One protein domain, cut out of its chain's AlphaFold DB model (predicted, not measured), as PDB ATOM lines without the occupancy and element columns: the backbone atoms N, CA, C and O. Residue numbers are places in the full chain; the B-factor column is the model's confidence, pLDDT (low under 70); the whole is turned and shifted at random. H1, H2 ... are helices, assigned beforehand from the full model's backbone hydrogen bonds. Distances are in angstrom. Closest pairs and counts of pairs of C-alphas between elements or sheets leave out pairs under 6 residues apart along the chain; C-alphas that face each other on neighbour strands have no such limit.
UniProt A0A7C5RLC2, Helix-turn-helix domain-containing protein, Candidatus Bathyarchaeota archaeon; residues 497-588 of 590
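This is residues 497 to 588 of the 590 residues of the protein "Helix-turn-helix domain-containing protein" of Candidatus Bathyarchaeota archaeon (UniProt A0A7C5RLC2). What shape do these atoms make? Three long helices, H1, H2 and H3, form an up-and-down bundle, each running against the one before it; short H4 crosses H1 and H3 on the side away from H2, and the links at residues 519 and 548 reach the two ends of the rod. What is it made of? The 92 printed residues hold four named helices, H1 to H4 in chain order, and no named strand: all helix. How large is it? It is compact, with a radius of gyration of the C-alphas of 14.1 A, and spans 48 by 24 by 19 A.

Which helix is the hub? H3, residues 556 to 573, touches H2, residues 527 to 543, as a helical hairpin at a shallow tilt of 30 degrees, opposite ways; their closest C-alphas, of Ala 536 and Ala 558, are 4.8 A apart. H3 also touches H1, residues 500 to 515, the same way at a shallow tilt of 26 degrees, closest at the C-alphas of Ile 506 and Ile 563, 6.7 A. H1 and H2 are close but not clearly touching, with C-alphas 506 and 529 6.9 A apart. Where is H4, residues 580 to 586? It touches H3 with residues 564 to 571 of H3 alone, at a steep tilt of 50 degrees, closest at C-alphas 568 and 580, 5.5 A. It touches H1 with residues 509 to 513 of H1 alone, closest at C-alphas 512 and 583, 5.9 A, and H2 and H4 are apart. Are the backbones within hydrogen-bond range? Every O i to N i+4 pair is in H1, H3 and H4, and 11 of 13 are in H2.

How long are the helices? H3 measures 25.6 A, H2 25.5 A, H1 22.8 A and H4 10.1 A. Where are the anchors? C-alpha 500 begins H1 at (247.044, 192.289, 200.470), and C-alpha 586 ends H4 at (264.637, 199.028, 207.625).

How far does it reach? The two C-alphas farthest apart, of Arg 519 and Asp 548, are 48.2 A apart. Which links are long? H1 to H2 and H2 to H3 are long; H3 to H4 is short. Is it continuous and confident? The printed part has no cut, its mean pLDDT is 84.0, and no printed residue is under 70.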
ATOM      1  N   MET A 497     239.862 199.770 197.020       89.19
ATOM      2  CA  MET A 497     240.311 198.392 197.165       89.19
ATOM      3  C   MET A 497     241.618 198.354 197.956       89.19
ATOM      4  O   MET A 497     242.670 198.781 197.471       89.19
ATOM      5  N   ILE A 498     241.547 197.809 199.169       87.69
ATOM      6  CA  ILE A 498     242.728 197.515 199.981       87.69
ATOM      7  C   ILE A 498     243.386 196.255 199.414       87.69
ATOM      8  O   ILE A 498     242.739 195.218 199.278       87.69
ATOM      9  N   THR A 499     244.662 196.349 199.055       79.12
ATOM     10  CA  THR A 499     245.432 195.220 198.521       79.12
ATOM     11  C   THR A 499     246.045 194.398 199.663       79.12
ATOM     12  O   THR A 499     246.354 194.972 200.709       79.12
ATOM     13  N   PRO A 500     246.291 193.085 199.490       81.62
ATOM     14  CA  PRO A 500     247.044 192.289 200.470       81.62
ATOM     15  C   PRO A 500     248.398 192.923 200.826       81.62
ATOM     16  O   PRO A 500     248.732 193.064 201.998       81.62
ATOM     17  N   LYS A 501     249.080 193.485 199.817       81.44
ATOM     18  CA  LYS A 501     250.316 194.274 199.955       81.44
ATOM     19  C   LYS A 501     250.208 195.408 200.988       81.44
ATOM     20  O   LYS A 501     251.204 195.737 201.627       81.44
ATOM     21  N   ALA A 502     249.032 196.024 201.149       82.94
ATOM     22  CA  ALA A 502     248.826 197.092 202.125       82.94
ATOM     23  C   ALA A 502     248.861 196.576 203.571       82.94
ATOM     24  O   ALA A 502     249.462 197.227 204.422       82.94
ATOM     25  N   TYR A 503     248.275 195.405 203.836       84.56
ATOM     26  CA  TYR A 503     248.354 194.765 205.150       84.56
ATOM     27  C   TYR A 503     249.764 194.245 205.429       84.56
ATOM     28  O   TYR A 503     250.314 194.562 206.481       84.56
ATOM     29  N   ASP A 504     250.396 193.585 204.454       87.44
ATOM     30  CA  ASP A 504     251.768 193.077 204.590       87.44
ATOM     31  C   ASP A 504     252.756 194.194 204.971       87.44
ATOM     32  O   ASP A 504     253.659 194.008 205.788       87.44
ATOM     33  N   LEU A 505     252.604 195.388 204.384       87.19
ATOM     34  CA  LEU A 505     253.489 196.517 204.673       87.19
ATOM     35  C   LEU A 505     253.254 197.105 206.072       87.19
ATOM     36  O   LEU A 505     254.209 197.535 206.719       87.19
ATOM     37  N   ILE A 506     252.005 197.116 206.544       88.38
ATOM     38  CA  ILE A 506     251.654 197.575 207.893       88.38
ATOM     39  C   ILE A 506     252.165 196.596 208.947       88.38
ATOM     40  O   ILE A 506     252.728 197.038 209.947       88.38
ATOM     41  N   GLU A 507     252.042 195.291 208.705       88.94
ATOM     42  CA  GLU A 507     252.590 194.257 209.588       88.94
ATOM     43  C   GLU A 507     254.109 194.364 209.682       88.94
ATOM     44  O   GLU A 507     254.654 194.465 210.779       88.94
ATOM     45  N   ARG A 508     254.796 194.489 208.541       90.50
ATOM     46  CA  ARG A 508     256.246 194.725 208.524       90.50
ATOM     47  C   ARG A 508     256.639 195.992 209.280       90.50
ATOM     48  O   ARG A 508     257.667 196.001 209.954       90.50
ATOM     49  N   ALA A 509     255.850 197.063 209.170       89.81
ATOM     50  CA  ALA A 509     256.100 198.298 209.904       89.81
ATOM     51  C   ALA A 509     255.887 198.127 211.412       89.81
ATOM     52  O   ALA A 509     256.717 198.593 212.190       89.81
ATOM     53  N   ARG A 510     254.823 197.432 211.829       92.38
ATOM     54  CA  ARG A 510     254.575 197.075 213.231       92.38
ATOM     55  C   ARG A 510     255.752 196.290 213.794       92.38
ATOM     56  O   ARG A 510     256.294 196.686 214.819       92.38
ATOM     57  N   ASP A 511     256.165 195.227 213.118       91.50
ATOM     58  CA  ASP A 511     257.226 194.345 213.602       91.50
ATOM     59  C   ASP A 511     258.554 195.115 213.719       91.50
ATOM     60  O   ASP A 511     259.220 195.057 214.752       91.50
ATOM     61  N   ALA A 512     258.875 195.964 212.734       90.44
ATOM     62  CA  ALA A 512     260.052 196.832 212.780       90.44
ATOM     63  C   ALA A 512     260.007 197.881 213.913       90.44
ATOM     64  O   ALA A 512     261.054 198.208 214.474       90.44
ATOM     65  N   ILE A 513     258.826 198.410 214.261       89.06
ATOM     66  CA  ILE A 513     258.644 199.301 215.421       89.06
ATOM     67  C   ILE A 513     258.864 198.524 216.722       89.06
ATOM     68  O   ILE A 513     259.595 198.996 217.593       89.06
ATOM     69  N   LEU A 514     258.245 197.347 216.857       88.06
ATOM     70  CA  LEU A 514     258.311 196.527 218.069       88.06
ATOM     71  C   LEU A 514     259.739 196.059 218.367       88.06
ATOM     72  O   LEU A 514     260.153 196.112 219.519       88.06
ATOM     73  N   GLU A 515     260.522 195.700 217.346       87.88
ATOM     74  CA  GLU A 515     261.951 195.381 217.498       87.88
ATOM     75  C   GLU A 515     262.769 196.519 218.123       87.88
ATOM     76  O   GLU A 515     263.779 196.272 218.780       87.88
ATOM     77  N   CYS A 516     262.375 197.773 217.883       84.81
ATOM     78  CA  CYS A 516     263.105 198.940 218.371       84.81
ATOM     79  C   CYS A 516     262.684 199.349 219.790       84.81
ATOM     80  O   CYS A 516     263.296 200.247 220.369       84.81
ATOM     81  N   ILE A 517     261.653 198.716 220.359       83.69
ATOM     82  CA  ILE A 517     261.148 199.020 221.699       83.69
ATOM     83  C   ILE A 517     261.702 197.973 222.676       83.69
ATOM     84  O   ILE A 517     261.318 196.809 222.619       83.69
ATOM     85  N   PRO A 518     262.587 198.359 223.614       72.12
ATOM     86  CA  PRO A 518     263.302 197.406 224.466       72.12
ATOM     87  C   PRO A 518     262.454 196.835 225.615       72.12
ATOM     88  O   PRO A 518     262.930 195.995 226.375       72.12
ATOM     89  N   ARG A 519     261.227 197.329 225.805       74.75
ATOM     90  CA  ARG A 519     260.342 196.964 226.919       74.75
ATOM     91  C   ARG A 519     259.230 196.046 226.426       74.75
ATOM     92  O   ARG A 519     258.735 196.215 225.322       74.75
ATOM     93  N   GLU A 520     258.765 195.154 227.295       73.31
ATOM     94  CA  GLU A 520     257.698 194.185 226.992       73.31
ATOM     95  C   GLU A 520     256.336 194.838 226.663       73.31
ATOM     96  O   GLU A 520     255.488 194.231 226.016       73.31
ATOM     97  N   HIS A 521     256.120 196.091 227.078       75.19
ATOM     98  CA  HIS A 521     254.847 196.798 226.926       75.19
ATOM     99  C   HIS A 521     254.985 198.022 226.013       75.19
ATOM    100  O   HIS A 521     255.885 198.840 226.199       75.19
ATOM    101  N   VAL A 522     254.029 198.201 225.094       80.62
ATOM    102  CA  VAL A 522     253.915 199.387 224.228       80.62
ATOM    103  C   VAL A 522     252.948 200.427 224.800       80.62
ATOM    104  O   VAL A 522     251.944 200.091 225.425       80.62
ATOM    105  N   THR A 523     253.214 201.712 224.560       76.88
ATOM    106  CA  THR A 523     252.377 202.829 225.049       76.88
ATOM    107  C   THR A 523     251.430 203.400 223.990       76.88
ATOM    108  O   THR A 523     250.745 204.400 224.230       76.88
ATOM    109  N   PHE A 524     251.365 202.785 222.808       77.12
ATOM    110  CA  PHE A 524     250.445 203.149 221.735       77.12
ATOM    111  C   PHE A 524     249.443 202.028 221.444       77.12
ATOM    112  O   PHE A 524     249.656 200.864 221.756       77.12
ATOM    113  N   SER A 525     248.298 202.402 220.872       77.88
ATOM    114  CA  SER A 525     247.189 201.483 220.606       77.88
ATOM    115  C   SER A 525     247.305 200.863 219.216       77.88
ATOM    116  O   SER A 525     247.616 201.576 218.263       77.88
ATOM    117  N   ALA A 526     246.886 199.602 219.075       76.69
ATOM    118  CA  ALA A 526     246.694 198.930 217.782       76.69
ATOM    119  C   ALA A 526     245.772 199.703 216.810       76.69
ATOM    120  O   ALA A 526     245.834 199.527 215.600       76.69
ATOM    121  N   ARG A 527     244.955 200.646 217.310       80.06
ATOM    122  CA  ARG A 527     244.143 201.553 216.474       80.06
ATOM    123  C   ARG A 527     244.972 202.467 215.562       80.06
ATOM    124  O   ARG A 527     244.393 203.124 214.701       80.06
ATOM    125  N   LEU A 528     246.283 202.583 215.771       79.69
ATOM    126  CA  LEU A 528     247.152 203.322 214.856       79.69
ATOM    127  C   LEU A 528     247.225 202.670 213.470       79.69
ATOM    128  O   LEU A 528     247.234 203.394 212.479       79.69
ATOM    129  N   GLU A 529     247.177 201.341 213.396       84.56
ATOM    130  CA  GLU A 529     247.182 200.600 212.130       84.56
ATOM    131  C   GLU A 529     245.908 200.894 211.322       84.56
ATOM    132  O   GLU A 529     245.979 201.303 210.165       84.56
ATOM    133  N   ASP A 530     244.736 200.831 211.966       78.56
ATOM    134  CA  ASP A 530     243.447 201.204 211.355       78.56
ATOM    135  C   ASP A 530     243.447 202.659 210.849       78.56
ATOM    136  O   ASP A 530     242.921 202.956 209.776       78.56
ATOM    137  N   ARG A 531     244.095 203.584 211.568       81.25
ATOM    138  CA  ARG A 531     244.239 204.978 211.114       81.25
ATOM    139  C   ARG A 531     245.147 205.108 209.897       81.25
ATOM    140  O   ARG A 531     244.816 205.889 209.007       81.25
ATOM    141  N   ALA A 532     246.246 204.361 209.849       85.62
ATOM    142  CA  ALA A 532     247.148 204.341 208.703       85.62
ATOM    143  C   ALA A 532     246.427 203.816 207.452       85.62
ATOM    144  O   ALA A 532     246.468 204.462 206.406       85.62
ATOM    145  N   ILE A 533     245.660 202.726 207.578       86.69
ATOM    146  CA  ILE A 533     244.838 202.181 206.482       86.69
ATOM    147  C   ILE A 533     243.816 203.213 206.009       86.69
ATOM    148  O   ILE A 533     243.715 203.486 204.815       86.69
ATOM    149  N   ARG A 534     243.076 203.836 206.933       85.81
ATOM    150  CA  ARG A 534     242.086 204.865 206.578       85.81
ATOM    151  C   ARG A 534     242.719 206.051 205.868       85.81
ATOM    152  O   ARG A 534     242.128 206.561 204.919       85.81
ATOM    153  N   PHE A 535     243.901 206.479 206.308       86.94
ATOM    154  CA  PHE A 535     244.652 207.530 205.635       86.94
ATOM    155  C   PHE A 535     245.060 207.101 204.222       86.94
ATOM    156  O   PHE A 535     244.783 207.837 203.278       86.94
ATOM    157  N   ALA A 536     245.631 205.904 204.055       88.12
ATOM    158  CA  ALA A 536     246.003 205.373 202.744       88.12
ATOM    159  C   ALA A 536     244.792 205.313 201.798       88.12
ATOM    160  O   ALA A 536     244.878 205.732 200.641       88.12
ATOM    161  N   CYS A 537     243.638 204.869 202.302       88.69
ATOM    162  CA  CYS A 537     242.398 204.835 201.537       88.69
ATOM    163  C   CYS A 537     241.926 206.239 201.140       88.69
ATOM    164  O   CYS A 537     241.621 206.476 199.974       88.69
ATOM    165  N   ALA A 538     241.905 207.181 202.087       86.75
ATOM    166  CA  ALA A 538     241.479 208.553 201.835       86.75
ATOM    167  C   ALA A 538     242.409 209.282 200.853       86.75
ATOM    168  O   ALA A 538     241.937 209.968 199.952       86.75
ATOM    169  N   ALA A 539     243.723 209.099 200.983       86.25
ATOM    170  CA  ALA A 539     244.701 209.656 200.056       86.25
ATOM    171  C   ALA A 539     244.565 209.044 198.653       86.25
ATOM    172  O   ALA A 539     244.703 209.750 197.656       86.25
ATOM    173  N   SER A 540     244.207 207.761 198.559       90.50
ATOM    174  CA  SER A 540     243.993 207.087 197.274       90.50
ATOM    175  C   SER A 540     242.747 207.586 196.539       90.50
ATOM    176  O   SER A 540     242.738 207.577 195.310       90.50
ATOM    177  N   LEU A 541     241.733 208.112 197.244       88.12
ATOM    178  CA  LEU A 541     240.563 208.751 196.615       88.12
ATOM    179  C   LEU A 541     240.942 209.938 195.720       88.12
ATOM    180  O   LEU A 541     240.204 210.266 194.792       88.12
ATOM    181  N   LEU A 542     242.105 210.560 195.935       85.00
ATOM    182  CA  LEU A 542     242.608 211.606 195.041       85.00
ATOM    183  C   LEU A 542     242.852 211.083 193.616       85.00
ATOM    184  O   LEU A 542     242.804 211.868 192.674       85.00
ATOM    185  N   ASN A 543     243.000 209.771 193.439       87.38
ATOM    186  CA  ASN A 543     243.157 209.116 192.142       87.38
ATOM    187  C   ASN A 543     241.826 208.654 191.527       87.38
ATOM    188  O   ASN A 543     241.843 207.897 190.560       87.38
ATOM    189  N   TYR A 544     240.672 209.110 192.036       89.25
ATOM    190  CA  TYR A 544     239.345 208.714 191.539       89.25
ATOM    191  C   TYR A 544     239.196 208.830 190.006       89.25
ATOM    192  O   TYR A 544     238.635 207.939 189.360       89.25
ATOM    193  N   PHE A 545     239.724 209.914 189.422       89.44
ATOM    194  CA  PHE A 545     239.708 210.177 187.975       89.44
ATOM    195  C   PHE A 545     240.952 209.656 187.233       89.44
ATOM    196  O   PHE A 545     241.063 209.848 186.029       89.44
ATOM    197  N   GLY A 546     241.898 209.029 187.934       85.25
ATOM    198  CA  GLY A 546     243.148 208.529 187.352       85.25
ATOM    199  C   GLY A 546     243.032 207.147 186.704       85.25
ATOM    200  O   GLY A 546     244.007 206.662 186.142       85.25
ATOM    201  N   SER A 547     241.874 206.491 186.811       79.94
ATOM    202  CA  SER A 547     241.633 205.157 186.261       79.94
ATOM    203  C   SER A 547     240.148 204.927 185.986       79.94
ATOM    204  O   SER A 547     239.300 205.343 186.778       79.94
ATOM    205  N   ASP A 548     239.834 204.203 184.911       83.25
ATOM    206  CA  ASP A 548     238.466 203.823 184.521       83.25
ATOM    207  C   ASP A 548     237.963 202.548 185.215       83.25
ATOM    208  O   ASP A 548     236.880 202.047 184.919       83.25
ATOM    209  N   LEU A 549     238.729 202.014 186.168       86.56
ATOM    210  CA  LEU A 549     238.302 200.879 186.978       86.56
ATOM    211  C   LEU A 549     237.073 201.228 187.832       86.56
ATOM    212  O   LEU A 549     236.886 202.360 188.287       86.56
ATOM    213  N   ASN A 550     236.274 200.203 188.135       88.88
ATOM    214  CA  ASN A 550     235.119 200.305 189.034       88.88
ATOM    215  C   ASN A 550     235.512 200.402 190.520       88.88
ATOM    216  O   ASN A 550     234.646 200.417 191.386       88.88
ATOM    217  N   TYR A 551     236.808 200.441 190.824       89.25
ATOM    218  CA  TYR A 551     237.374 200.567 192.161       89.25
ATOM    219  C   TYR A 551     238.664 201.389 192.096       89.25
ATOM    220  O   TYR A 551     239.259 201.549 191.030       89.25
ATOM    221  N   ILE A 552     239.115 201.890 193.244       90.56
ATOM    222  CA  ILE A 552     240.367 202.644 193.367       90.56
ATOM    223  C   ILE A 552     241.358 201.797 194.169       90.56
ATOM    224  O   ILE A 552     241.137 201.610 195.365       90.56
ATOM    225  N   PRO A 553     242.429 201.250 193.570       89.25
ATOM    226  CA  PRO A 553     243.446 200.552 194.346       89.25
ATOM    227  C   PRO A 553     244.157 201.536 195.280       89.25
ATOM    228  O   PRO A 553     244.431 202.676 194.893       89.25
ATOM    229  N   VAL A 554     244.478 201.097 196.501       89.88
ATOM    230  CA  VAL A 554     245.359 201.876 197.384       89.88
ATOM    231  C   VAL A 554     246.700 202.080 196.677       89.88
ATOM    232  O   VAL A 554     247.353 201.101 196.313       89.88
ATOM    233  N   SER A 555     247.093 203.338 196.447       86.88
ATOM    234  CA  SER A 555     248.326 203.632 195.714       86.88
ATOM    235  C   SER A 555     249.562 203.397 196.578       86.88
ATOM    236  O   SER A 555     249.533 203.587 197.796       86.88
ATOM    237  N   ASP A 556     250.670 203.028 195.933       85.75
ATOM    238  CA  ASP A 556     251.949 202.820 196.617       85.75
ATOM    239  C   ASP A 556     252.429 204.101 197.322       85.75
ATOM    240  O   ASP A 556     252.927 204.028 198.444       85.75
ATOM    241  N   ASP A 557     252.192 205.277 196.731       84.06
ATOM    242  CA  ASP A 557     252.503 206.568 197.356       84.06
ATOM    243  C   ASP A 557     251.646 206.827 198.601       84.06
ATOM    244  O   ASP A 557     252.170 207.188 199.656       84.06
ATOM    245  N   ALA A 558     250.328 206.611 198.515       87.00
ATOM    246  CA  ALA A 558     249.422 206.791 199.648       87.00
ATOM    247  C   ALA A 558     249.780 205.849 200.803       87.00
ATOM    248  O   ALA A 558     249.769 206.255 201.967       87.00
ATOM    249  N   LEU A 559     250.140 204.608 200.474       87.69
ATOM    250  CA  LEU A 559     250.584 203.612 201.435       87.69
ATOM    251  C   LEU A 559     251.939 203.989 202.052       87.69
ATOM    252  O   LEU A 559     252.093 203.904 203.268       87.69
ATOM    253  N   LYS A 560     252.895 204.483 201.258       86.31
ATOM    254  CA  LYS A 560     254.185 204.988 201.752       86.31
ATOM    255  C   LYS A 560     253.994 206.104 202.784       86.31
ATOM    256  O   LYS A 560     254.554 206.019 203.876       86.31
ATOM    257  N   TYR A 561     253.170 207.108 202.476       83.75
ATOM    258  CA  TYR A 561     252.871 208.194 203.415       83.75
ATOM    259  C   TYR A 561     252.122 207.699 204.657       83.75
ATOM    260  O   TYR A 561     252.398 208.159 205.763       83.75
ATOM    261  N   ALA A 562     251.208 206.739 204.502       86.38
ATOM    262  CA  ALA A 562     250.505 206.132 205.629       86.38
ATOM    263  C   ALA A 562     251.456 205.421 206.601       86.38
ATOM    264  O   ALA A 562     251.325 205.591 207.812       86.38
ATOM    265  N   ILE A 563     252.425 204.657 206.081       88.31
ATOM    266  CA  ILE A 563     253.446 203.997 206.905       88.31
ATOM    267  C   ILE A 563     254.345 205.023 207.582       88.31
ATOM    268  O   ILE A 563     254.624 204.889 208.770       88.31
ATOM    269  N   GLN A 564     254.757 206.065 206.863       84.75
ATOM    270  CA  GLN A 564     255.541 207.140 207.456       84.75
ATOM    271  C   GLN A 564     254.810 207.778 208.645       84.75
ATOM    272  O   GLN A 564     255.363 207.847 209.741       84.75
ATOM    273  N   LEU A 565     253.538 208.142 208.465       82.06
ATOM    274  CA  LEU A 565     252.701 208.687 209.537       82.06
ATOM    275  C   LEU A 565     252.521 207.704 210.698       82.06
ATOM    276  O   LEU A 565     252.542 208.115 211.856       82.06
ATOM    277  N   TYR A 566     252.349 206.412 210.407       87.12
ATOM    278  CA  TYR A 566     252.223 205.378 211.432       87.12
ATOM    279  C   TYR A 566     253.476 205.293 212.312       87.12
ATOM    280  O   TYR A 566     253.366 205.358 213.538       87.12
ATOM    281  N   VAL A 567     254.654 205.193 211.693       86.31
ATOM    282  CA  VAL A 567     255.944 205.076 212.387       86.31
ATOM    283  C   VAL A 567     256.244 206.337 213.204       86.31
ATOM    284  O   VAL A 567     256.649 206.239 214.365       86.31
ATOM    285  N   GLU A 568     256.010 207.520 212.633       80.56
ATOM    286  CA  GLU A 568     256.223 208.797 213.321       80.56
ATOM    287  C   GLU A 568     255.277 208.963 214.528       80.56
ATOM    288  O   GLU A 568     255.728 209.282 215.631       80.56
ATOM    289  N   GLU A 569     253.982 208.670 214.371       77.44
ATOM    290  CA  GLU A 569     252.990 208.750 215.455       77.44
ATOM    291  C   GLU A 569     253.265 207.718 216.565       77.44
ATOM    292  O   GLU A 569     253.101 208.022 217.752       77.44
ATOM    293  N   ALA A 570     253.707 206.506 216.205       82.94
ATOM    294  CA  ALA A 570     254.110 205.480 217.162       82.94
ATOM    295  C   ALA A 570     255.320 205.937 217.991       82.94
ATOM    296  O   ALA A 570     255.280 205.852 219.219       82.94
ATOM    297  N   SER A 571     256.345 206.520 217.356       83.19
ATOM    298  CA  SER A 571     257.506 207.083 218.061       83.19
ATOM    299  C   SER A 571     257.093 208.187 219.037       83.19
ATOM    300  O   SER A 571     257.479 208.158 220.208       83.19
ATOM    301  N   VAL A 572     256.235 209.125 218.617       74.50
ATOM    302  CA  VAL A 572     255.752 210.218 219.483       74.50
ATOM    303  C   VAL A 572     254.983 209.685 220.697       74.50
ATOM    304  O   VAL A 572     255.213 210.135 221.823       74.50
ATOM    305  N   ARG A 573     254.099 208.698 220.508       76.62
ATOM    306  CA  ARG A 573     253.315 208.092 221.604       76.62
ATOM    307  C   ARG A 573     254.140 207.199 222.524       76.62
ATOM    308  O   ARG A 573     253.824 207.105 223.712       76.62
ATOM    309  N   SER A 574     255.221 206.629 222.008       75.69
ATOM    310  CA  SER A 574     256.272 205.966 222.783       75.69
ATOM    311  C   SER A 574     257.241 206.934 223.449       75.69
ATOM    312  O   SER A 574     258.292 206.510 223.906       75.69
ATOM    313  N   ARG A 575     256.931 208.238 223.519       75.56
ATOM    314  CA  ARG A 575     257.826 209.264 224.088       75.56
ATOM    315  C   ARG A 575     259.230 209.237 223.467       75.56
ATOM    316  O   ARG A 575     260.206 209.523 224.149       75.56
ATOM    317  N   GLN A 576     259.305 208.945 222.169       74.19
ATOM    318  CA  GLN A 576     260.536 208.894 221.377       74.19
ATOM    319  C   GLN A 576     261.515 207.797 221.820       74.19
ATOM    320  O   GLN A 576     262.724 207.973 221.715       74.19
ATOM    321  N   GLU A 577     261.006 206.653 222.289       79.31
ATOM    322  CA  GLU A 577     261.836 205.480 222.616       79.31
ATOM    323  C   GLU A 577     262.614 204.915 221.413       79.31
ATOM    324  O   GLU A 577     263.609 204.229 221.613       79.31
ATOM    325  N   PHE A 578     262.209 205.243 220.181       83.19
ATOM    326  CA  PHE A 578     262.935 204.902 218.956       83.19
ATOM    327  C   PHE A 578     262.896 206.046 217.933       83.19
ATOM    328  O   PHE A 578     261.990 206.892 217.953       83.19
ATOM    329  N   LEU A 579     263.867 206.053 217.013       82.19
ATOM    330  CA  LEU A 579     263.957 207.015 215.915       82.19
ATOM    331  C   LEU A 579     263.169 206.522 214.686       82.19
ATOM    332  O   LEU A 579     263.471 205.447 214.162       82.19
ATOM    333  N   PRO A 580     262.187 207.295 214.175       83.62
ATOM    334  CA  PRO A 580     261.426 206.923 212.982       83.62
ATOM    335  C   PRO A 580     262.300 206.618 211.762       83.62
ATOM    336  O   PRO A 580     261.986 205.699 211.009       83.62
ATOM    337  N   GLU A 581     263.415 207.337 211.576       82.06
ATOM    338  CA  GLU A 581     264.289 207.139 210.414       82.06
ATOM    339  C   GLU A 581     264.921 205.739 210.382       82.06
ATOM    340  O   GLU A 581     265.127 205.184 209.304       82.06
ATOM    341  N   GLU A 582     265.208 205.141 211.540       84.31
ATOM    342  CA  GLU A 582     265.797 203.798 211.628       84.31
ATOM    343  C   GLU A 582     264.803 202.727 211.174       84.31
ATOM    344  O   GLU A 582     265.143 201.842 210.384       84.31
ATOM    345  N   VAL A 583     263.548 202.857 211.607       85.44
ATOM    346  CA  VAL A 583     262.448 201.975 211.204       85.44
ATOM    347  C   VAL A 583     262.134 202.150 209.716       85.44
ATOM    348  O   VAL A 583     262.035 201.169 208.980       85.44
ATOM    349  N   LEU A 584     262.038 203.391 209.229       84.81
ATOM    350  CA  LEU A 584     261.743 203.667 207.820       84.81
ATOM    351  C   LEU A 584     262.858 203.185 206.877       84.81
ATOM    352  O   LEU A 584     262.559 202.677 205.791       84.81
ATOM    353  N   ARG A 585     264.126 203.253 207.311       83.06
ATOM    354  CA  ARG A 585     265.275 202.699 206.577       83.06
ATOM    355  C   ARG A 585     265.223 201.172 206.512       83.06
ATOM    356  O   ARG A 585     265.435 200.606 205.439       83.06
ATOM    357  N   LYS A 586     264.870 200.491 207.613       82.81
ATOM    358  CA  LYS A 586     264.637 199.028 207.625       82.81
ATOM    359  C   LYS A 586     263.535 198.616 206.638       82.81
ATOM    360  O   LYS A 586     263.640 197.578 205.985       82.81
ATOM    361  N   LEU A 587     262.506 199.447 206.483       83.12
ATOM    362  CA  LEU A 587     261.397 199.214 205.552       83.12
ATOM    363  C   LEU A 587     261.720 199.566 204.088       83.12
ATOM    364  O   LEU A 587     260.907 199.261 203.216       83.12
ATOM    365  N   ARG A 588     262.901 200.143 203.800       76.81
ATOM    366  CA  ARG A 588     263.318 200.661 202.478       76.81
ATOM    367  C   ARG A 588     262.378 201.740 201.919       76.81
ATOM    368  O   ARG A 588     262.142 201.795 200.714       76.81
TER     369      ARG A 588